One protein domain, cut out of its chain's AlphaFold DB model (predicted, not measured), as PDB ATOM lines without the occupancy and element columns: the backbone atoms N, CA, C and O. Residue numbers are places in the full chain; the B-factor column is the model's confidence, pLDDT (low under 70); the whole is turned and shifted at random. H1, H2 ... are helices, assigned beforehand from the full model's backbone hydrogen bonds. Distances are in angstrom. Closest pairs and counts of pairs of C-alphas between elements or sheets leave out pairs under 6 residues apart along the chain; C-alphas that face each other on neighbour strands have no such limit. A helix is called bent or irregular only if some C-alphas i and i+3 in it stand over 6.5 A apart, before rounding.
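AT A GLANCE: This is residues 263 to 313 of the 715 residues of the protein "Protein KRI1 homolog" of Homalodisca liturata (UniProt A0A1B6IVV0). One long helix, H1, makes the whole length of a thin rod, and after its last residue, Thr 302, a tight turn folds back into the short helix H2, which lies alongside the last part of H1 as the short arm of a lopsided helical hairpin. Residues 263 to 287 of H1 stick out free. The 51 printed residues hold two named helices, H1 then H2, and no named strand: all helix. The whole is extended, with a radius of gyration of the C-alphas of 17.9 A and spans of 57 by 16 by 6 A.

IN THESE COORDINATES: Find C-alpha 263 at (132.851, 79.152, 164.291); from there H1, residues 263 to 302, runs 56.2 A to C-alpha 302 at (147.281, 82.632, 110.100). H2, residues 305 to 310, ends at C-alpha 310 at (151.965, 78.069, 123.017). H2 is only just irregular: C-alphas 305 and 308 are 6.8 A apart.

HOW THE PARTS SIT: H1 touches H2 with residues 295 to 299 alone; look at Lys 299 and Asp 305, whose C-alphas, the closest, are 6.5 A apart. This helical hairpin runs opposite ways at a shallow tilt of 32 degrees, only just short of steep. O i to N i+4 pairs are within hydrogen-bond range in 35 of 36 cases in H1 and 0 of 2 in H2, where 2 of 3 O i to N i+3 pairs are.

THE WHOLE: The C-alphas farthest apart, those of Glu 263 and Gly 303, are 57.3 A apart. The printed part has no cut, and the link from H1 to H2 is tight. The mean pLDDT of the printed part is 81.3; residues 303 to 313 are under 70.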
ATOM      1  N   GLU A 263     132.787  80.229 165.287       91.19
ATOM      2  CA  GLU A 263     132.851  79.152 164.291       91.19
ATOM      3  C   GLU A 263     131.792  79.370 163.193       91.19
ATOM      4  O   GLU A 263     132.168  79.538 162.040       91.19
ATOM      5  N   GLU A 264     130.520  79.604 163.547       93.19
ATOM      6  CA  GLU A 264     129.428  79.999 162.627       93.19
ATOM      7  C   GLU A 264     129.789  81.232 161.762       93.19
ATOM      8  O   GLU A 264     129.431  81.334 160.585       93.19
ATOM      9  N   VAL A 265     130.538  82.189 162.324       92.94
ATOM     10  CA  VAL A 265     131.007  83.387 161.607       92.94
ATOM     11  C   VAL A 265     132.247  83.101 160.743       92.94
ATOM     12  O   VAL A 265     132.360  83.697 159.669       92.94
ATOM     13  N   LYS A 266     133.146  82.192 161.153       94.69
ATOM     14  CA  LYS A 266     134.275  81.695 160.339       94.69
ATOM     15  C   LYS A 266     133.731  80.921 159.139       94.69
ATOM     16  O   LYS A 266     134.053  81.281 158.013       94.69
ATOM     17  N   GLU A 267     132.829  79.968 159.364       93.75
ATOM     18  CA  GLU A 267     132.088  79.244 158.326       93.75
ATOM     19  C   GLU A 267     131.392  80.187 157.353       93.75
ATOM     20  O   GLU A 267     131.521  80.026 156.144       93.75
ATOM     21  N   ARG A 268     130.648  81.184 157.851       91.94
ATOM     22  CA  ARG A 268     129.958  82.131 156.973       91.94
ATOM     23  C   ARG A 268     130.946  82.913 156.109       91.94
ATOM     24  O   ARG A 268     130.720  83.031 154.908       91.94
ATOM     25  N   LYS A 269     132.038  83.418 156.693       93.88
ATOM     26  CA  LYS A 269     133.116  84.076 155.935       93.88
ATOM     27  C   LYS A 269     133.743  83.132 154.908       93.88
ATOM     28  O   LYS A 269     134.001  83.570 153.795       93.88
ATOM     29  N   LEU A 270     133.956  81.864 155.253       91.31
ATOM     30  CA  LEU A 270     134.527  80.843 154.373       91.31
ATOM     31  C   LEU A 270     133.576  80.536 153.207       91.31
ATOM     32  O   LEU A 270     133.991  80.607 152.057       91.31
ATOM     33  N   LYS A 271     132.285  80.327 153.481       90.81
ATOM     34  CA  LYS A 271     131.219  80.127 152.482       90.81
ATOM     35  C   LYS A 271     131.029  81.360 151.585       90.81
ATOM     36  O   LYS A 271     130.699  81.220 150.410       90.81
ATOM     37  N   ASP A 272     131.268  82.568 152.096       90.50
ATOM     38  CA  ASP A 272     131.268  83.801 151.295       90.50
ATOM     39  C   ASP A 272     132.593  83.985 150.497       90.50
ATOM     40  O   ASP A 272     132.537  84.429 149.348       90.50
ATOM     41  N   LYS A 273     133.763  83.550 151.007       90.88
ATOM     42  CA  LYS A 273     135.026  83.441 150.230       90.88
ATOM     43  C   LYS A 273     134.917  82.390 149.111       90.88
ATOM     44  O   LYS A 273     135.346  82.661 147.993       90.88
ATOM     45  N   GLN A 274     134.307  81.232 149.371       87.75
ATOM     46  CA  GLN A 274     134.059  80.172 148.381       87.75
ATOM     47  C   GLN A 274     133.184  80.667 147.224       87.75
ATOM     48  O   GLN A 274     133.528  80.429 146.071       87.75
ATOM     49  N   LYS A 275     132.106  81.419 147.499       90.00
ATOM     50  CA  LYS A 275     131.294  82.055 146.440       90.00
ATOM     51  C   LYS A 275     132.120  83.020 145.598       90.00
ATOM     52  O   LYS A 275     132.073  82.922 144.380       90.00
ATOM     53  N   LYS A 276     132.930  83.886 146.224       88.12
ATOM     54  CA  LYS A 276     133.843  84.778 145.489       88.12
ATOM     55  C   LYS A 276     134.831  83.989 144.615       88.12
ATOM     56  O   LYS A 276     134.996  84.341 143.453       88.12
ATOM     57  N   ARG A 277     135.424  82.896 145.117       82.31
ATOM     58  CA  ARG A 277     136.276  81.990 144.317       82.31
ATOM     59  C   ARG A 277     135.501  81.350 143.152       82.31
ATOM     60  O   ARG A 277     135.991  81.367 142.033       82.31
ATOM     61  N   ALA A 278     134.273  80.877 143.363       89.44
ATOM     62  CA  ALA A 278     133.434  80.313 142.298       89.44
ATOM     63  C   ALA A 278     133.009  81.358 141.242       89.44
ATOM     64  O   ALA A 278     132.977  81.057 140.051       89.44
ATOM     65  N   GLU A 279     132.727  82.597 141.651       87.19
ATOM     66  CA  GLU A 279     132.454  83.723 140.748       87.19
ATOM     67  C   GLU A 279     133.700  84.127 139.942       87.19
ATOM     68  O   GLU A 279     133.586  84.400 138.747       87.19
ATOM     69  N   ILE A 280     134.887  84.113 140.561       85.06
ATOM     70  CA  ILE A 280     136.176  84.307 139.876       85.06
ATOM     71  C   ILE A 280     136.423  83.172 138.879       85.06
ATOM     72  O   ILE A 280     136.705  83.458 137.721       85.06
ATOM     73  N   ASN A 281     136.240  81.909 139.266       88.69
ATOM     74  CA  ASN A 281     136.432  80.765 138.370       88.69
ATOM     75  C   ASN A 281     135.432  80.785 137.203       88.69
ATOM     76  O   ASN A 281     135.805  80.495 136.070       88.69
ATOM     77  N   ARG A 282     134.184  81.220 137.430       86.56
ATOM     78  CA  ARG A 282     133.225  81.456 136.342       86.56
ATOM     79  C   ARG A 282     133.690  82.570 135.399       86.56
ATOM     80  O   ARG A 282     133.531  82.417 134.195       86.56
ATOM     81  N   LYS A 283     134.266  83.664 135.913       84.62
ATOM     82  CA  LYS A 283     134.851  84.731 135.078       84.62
ATOM     83  C   LYS A 283     136.083  84.245 134.310       84.62
ATOM     84  O   LYS A 283     136.135  84.476 133.111       84.62
ATOM     85  N   LYS A 284     137.003  83.509 134.951       83.75
ATOM     86  CA  LYS A 284     138.143  82.850 134.290       83.75
ATOM     87  C   LYS A 284     137.673  81.923 133.165       83.75
ATOM     88  O   LYS A 284     138.241  81.964 132.088       83.75
ATOM     89  N   ASN A 285     136.605  81.150 133.367       89.25
ATOM     90  CA  ASN A 285     136.067  80.258 132.332       89.25
ATOM     91  C   ASN A 285     135.287  80.987 131.219       89.25
ATOM     92  O   ASN A 285     135.175  80.441 130.129       89.25
ATOM     93  N   MET A 286     134.760  82.196 131.455       85.06
ATOM     94  CA  MET A 286     134.274  83.056 130.364       85.06
ATOM     95  C   MET A 286     135.449  83.657 129.586       85.06
ATOM     96  O   MET A 286     135.459  83.580 128.369       85.06
ATOM     97  N   MET A 287     136.472  84.170 130.279       83.25
ATOM     98  CA  MET A 287     137.676  84.709 129.640       83.25
ATOM     99  C   MET A 287     138.451  83.651 128.853       83.25
ATOM    100  O   MET A 287     138.875  83.957 127.748       83.25
ATOM    101  N   ARG A 288     138.589  82.415 129.356       80.56
ATOM    102  CA  ARG A 288     139.186  81.312 128.586       80.56
ATOM    103  C   ARG A 288     138.395  81.038 127.310       80.56
ATOM    104  O   ARG A 288     139.005  81.033 126.259       80.56
ATOM    105  N   LYS A 289     137.058  81.024 127.343       88.12
ATOM    106  CA  LYS A 289     136.228  80.941 126.123       88.12
ATOM    107  C   LYS A 289     136.413  82.117 125.169       88.12
ATOM    108  O   LYS A 289     136.583  81.922 123.976       88.12
ATOM    109  N   GLU A 290     136.464  83.336 125.695       89.44
ATOM    110  CA  GLU A 290     136.769  84.540 124.914       89.44
ATOM    111  C   GLU A 290     138.228  84.579 124.403       89.44
ATOM    112  O   GLU A 290     138.560  85.462 123.611       89.44
ATOM    113  N   ILE A 291     139.107  83.682 124.862       83.56
ATOM    114  CA  ILE A 291     140.479  83.479 124.372       83.56
ATOM    115  C   ILE A 291     140.501  82.316 123.369       83.56
ATOM    116  O   ILE A 291     141.005  82.514 122.274       83.56
ATOM    117  N   GLU A 292     139.873  81.175 123.676       80.69
ATOM    118  CA  GLU A 292     139.607  80.035 122.780       80.69
ATOM    119  C   GLU A 292     139.007  80.525 121.447       80.69
ATOM    120  O   GLU A 292     139.569  80.270 120.385       80.69
ATOM    121  N   GLU A 293     137.934  81.325 121.495       89.44
ATOM    122  CA  GLU A 293     137.272  81.902 120.312       89.44
ATOM    123  C   GLU A 293     138.202  82.826 119.495       89.44
ATOM    124  O   GLU A 293     138.108  82.864 118.267       89.44
ATOM    125  N   LYS A 294     139.137  83.534 120.150       85.69
ATOM    126  CA  LYS A 294     140.133  84.394 119.481       85.69
ATOM    127  C   LYS A 294     141.324  83.609 118.938       85.69
ATOM    128  O   LYS A 294     141.842  83.978 117.892       85.69
ATOM    129  N   ILE A 295     141.754  82.541 119.607       81.94
ATOM    130  CA  ILE A 295     142.772  81.612 119.097       81.94
ATOM    131  C   ILE A 295     142.213  80.894 117.866       81.94
ATOM    132  O   ILE A 295     142.900  80.806 116.857       81.94
ATOM    133  N   GLU A 296     140.938  80.497 117.888       83.88
ATOM    134  CA  GLU A 296     140.219  80.002 116.713       83.88
ATOM    135  C   GLU A 296     140.160  81.035 115.570       83.88
ATOM    136  O   GLU A 296     140.336  80.665 114.410       83.88
ATOM    137  N   GLU A 297     139.888  82.313 115.858       84.88
ATOM    138  CA  GLU A 297     139.887  83.388 114.852       84.88
ATOM    139  C   GLU A 297     141.294  83.634 114.280       84.88
ATOM    140  O   GLU A 297     141.457  83.697 113.061       84.88
ATOM    141  N   LEU A 298     142.324  83.668 115.131       81.62
ATOM    142  CA  LEU A 298     143.724  83.781 114.717       81.62
ATOM    143  C   LEU A 298     144.166  82.574 113.883       81.62
ATOM    144  O   LEU A 298     144.733  82.774 112.818       81.62
ATOM    145  N   LYS A 299     143.839  81.343 114.283       79.19
ATOM    146  CA  LYS A 299     144.139  80.111 113.531       79.19
ATOM    147  C   LYS A 299     143.510  80.119 112.132       79.19
ATOM    148  O   LYS A 299     144.147  79.703 111.167       79.19
ATOM    149  N   LYS A 300     142.299  80.674 111.992       81.94
ATOM    150  CA  LYS A 300     141.619  80.882 110.695       81.94
ATOM    151  C   LYS A 300     142.243  82.001 109.846       81.94
ATOM    152  O   LYS A 300     142.017  82.015 108.639       81.94
ATOM    153  N   LEU A 301     142.993  82.925 110.451       80.56
ATOM    154  CA  LEU A 301     143.675  84.036 109.774       80.56
ATOM    155  C   LEU A 301     145.152  83.751 109.456       80.56
ATOM    156  O   LEU A 301     145.650  84.264 108.459       80.56
ATOM    157  N   THR A 302     145.852  82.957 110.274       75.06
ATOM    158  CA  THR A 302     147.281  82.632 110.100       75.06
ATOM    159  C   THR A 302     147.523  81.332 109.340       75.06
ATOM    160  O   THR A 302     148.607  81.151 108.802       75.06
ATOM    161  N   GLY A 303     146.559  80.402 109.328       67.94
ATOM    162  CA  GLY A 303     146.700  79.087 108.693       67.94
ATOM    163  C   GLY A 303     147.648  78.109 109.405       67.94
ATOM    164  O   GLY A 303     147.724  76.952 109.003       67.94
ATOM    165  N   ASN A 304     148.336  78.533 110.472       65.00
ATOM    166  CA  ASN A 304     149.294  77.706 111.203       65.00
ATOM    167  C   ASN A 304     148.624  76.965 112.369       65.00
ATOM    168  O   ASN A 304     148.334  77.552 113.413       65.00
ATOM    169  N   ASP A 305     148.452  75.647 112.228       63.97
ATOM    170  CA  ASP A 305     147.881  74.777 113.268       63.97
ATOM    171  C   ASP A 305     148.671  74.782 114.590       63.97
ATOM    172  O   ASP A 305     148.089  74.557 115.649       63.97
ATOM    173  N   GLN A 306     149.981  75.060 114.545       60.41
ATOM    174  CA  GLN A 306     150.902  74.921 115.684       60.41
ATOM    175  C   GLN A 306     150.729  75.979 116.793       60.41
ATOM    176  O   GLN A 306     151.305  75.826 117.870       60.41
ATOM    177  N   VAL A 307     149.934  77.031 116.562       62.44
ATOM    178  CA  VAL A 307     149.707  78.134 117.522       62.44
ATOM    179  C   VAL A 307     149.055  77.651 118.828       62.44
ATOM    180  O   VAL A 307     149.257  78.253 119.880       62.44
ATOM    181  N   GLU A 308     148.323  76.534 118.794       59.56
ATOM    182  CA  GLU A 308     147.676  75.942 119.977       59.56
ATOM    183  C   GLU A 308     148.685  75.495 121.056       59.56
ATOM    184  O   GLU A 308     148.375  75.570 122.243       59.56
ATOM    185  N   ASN A 309     149.914  75.124 120.678       59.84
ATOM    186  CA  ASN A 309     150.928  74.597 121.604       59.84
ATOM    187  C   ASN A 309     151.605  75.663 122.494       59.84
ATOM    188  O   ASN A 309     152.421  75.310 123.341       59.84
ATOM    189  N   ILE A 310     151.325  76.955 122.286       60.09
ATOM    190  CA  ILE A 310     151.965  78.069 123.017       60.09
ATOM    191  C   ILE A 310     151.319  78.287 124.395       60.09
ATOM    192  O   ILE A 310     151.958  78.810 125.303       60.09
ATOM    193  N   MET A 311     150.030  77.962 124.534       55.06
ATOM    194  CA  MET A 311     149.188  78.405 125.654       55.06
ATOM    195  C   MET A 311     148.485  77.229 126.335       55.06
ATOM    196  O   MET A 311     147.258  77.187 126.437       55.06
ATOM    197  N   ASN A 312     149.286  76.274 126.812       60.50
ATOM    198  CA  ASN A 312     148.832  75.269 127.773       60.50
ATOM    199  C   ASN A 312     148.437  75.942 129.108       60.50
ATOM    200  O   ASN A 312     148.892  77.040 129.415       60.50
ATOM    201  N   ASP A 313     147.603  75.278 129.915       57.22
ATOM    202  CA  ASP A 313     147.064  75.781 131.201       57.22
ATOM    203  C   ASP A 313     148.107  75.849 132.357       57.22
ATOM    204  O   ASP A 313     147.730  75.928 133.529       57.22
TER     205      ASP A 313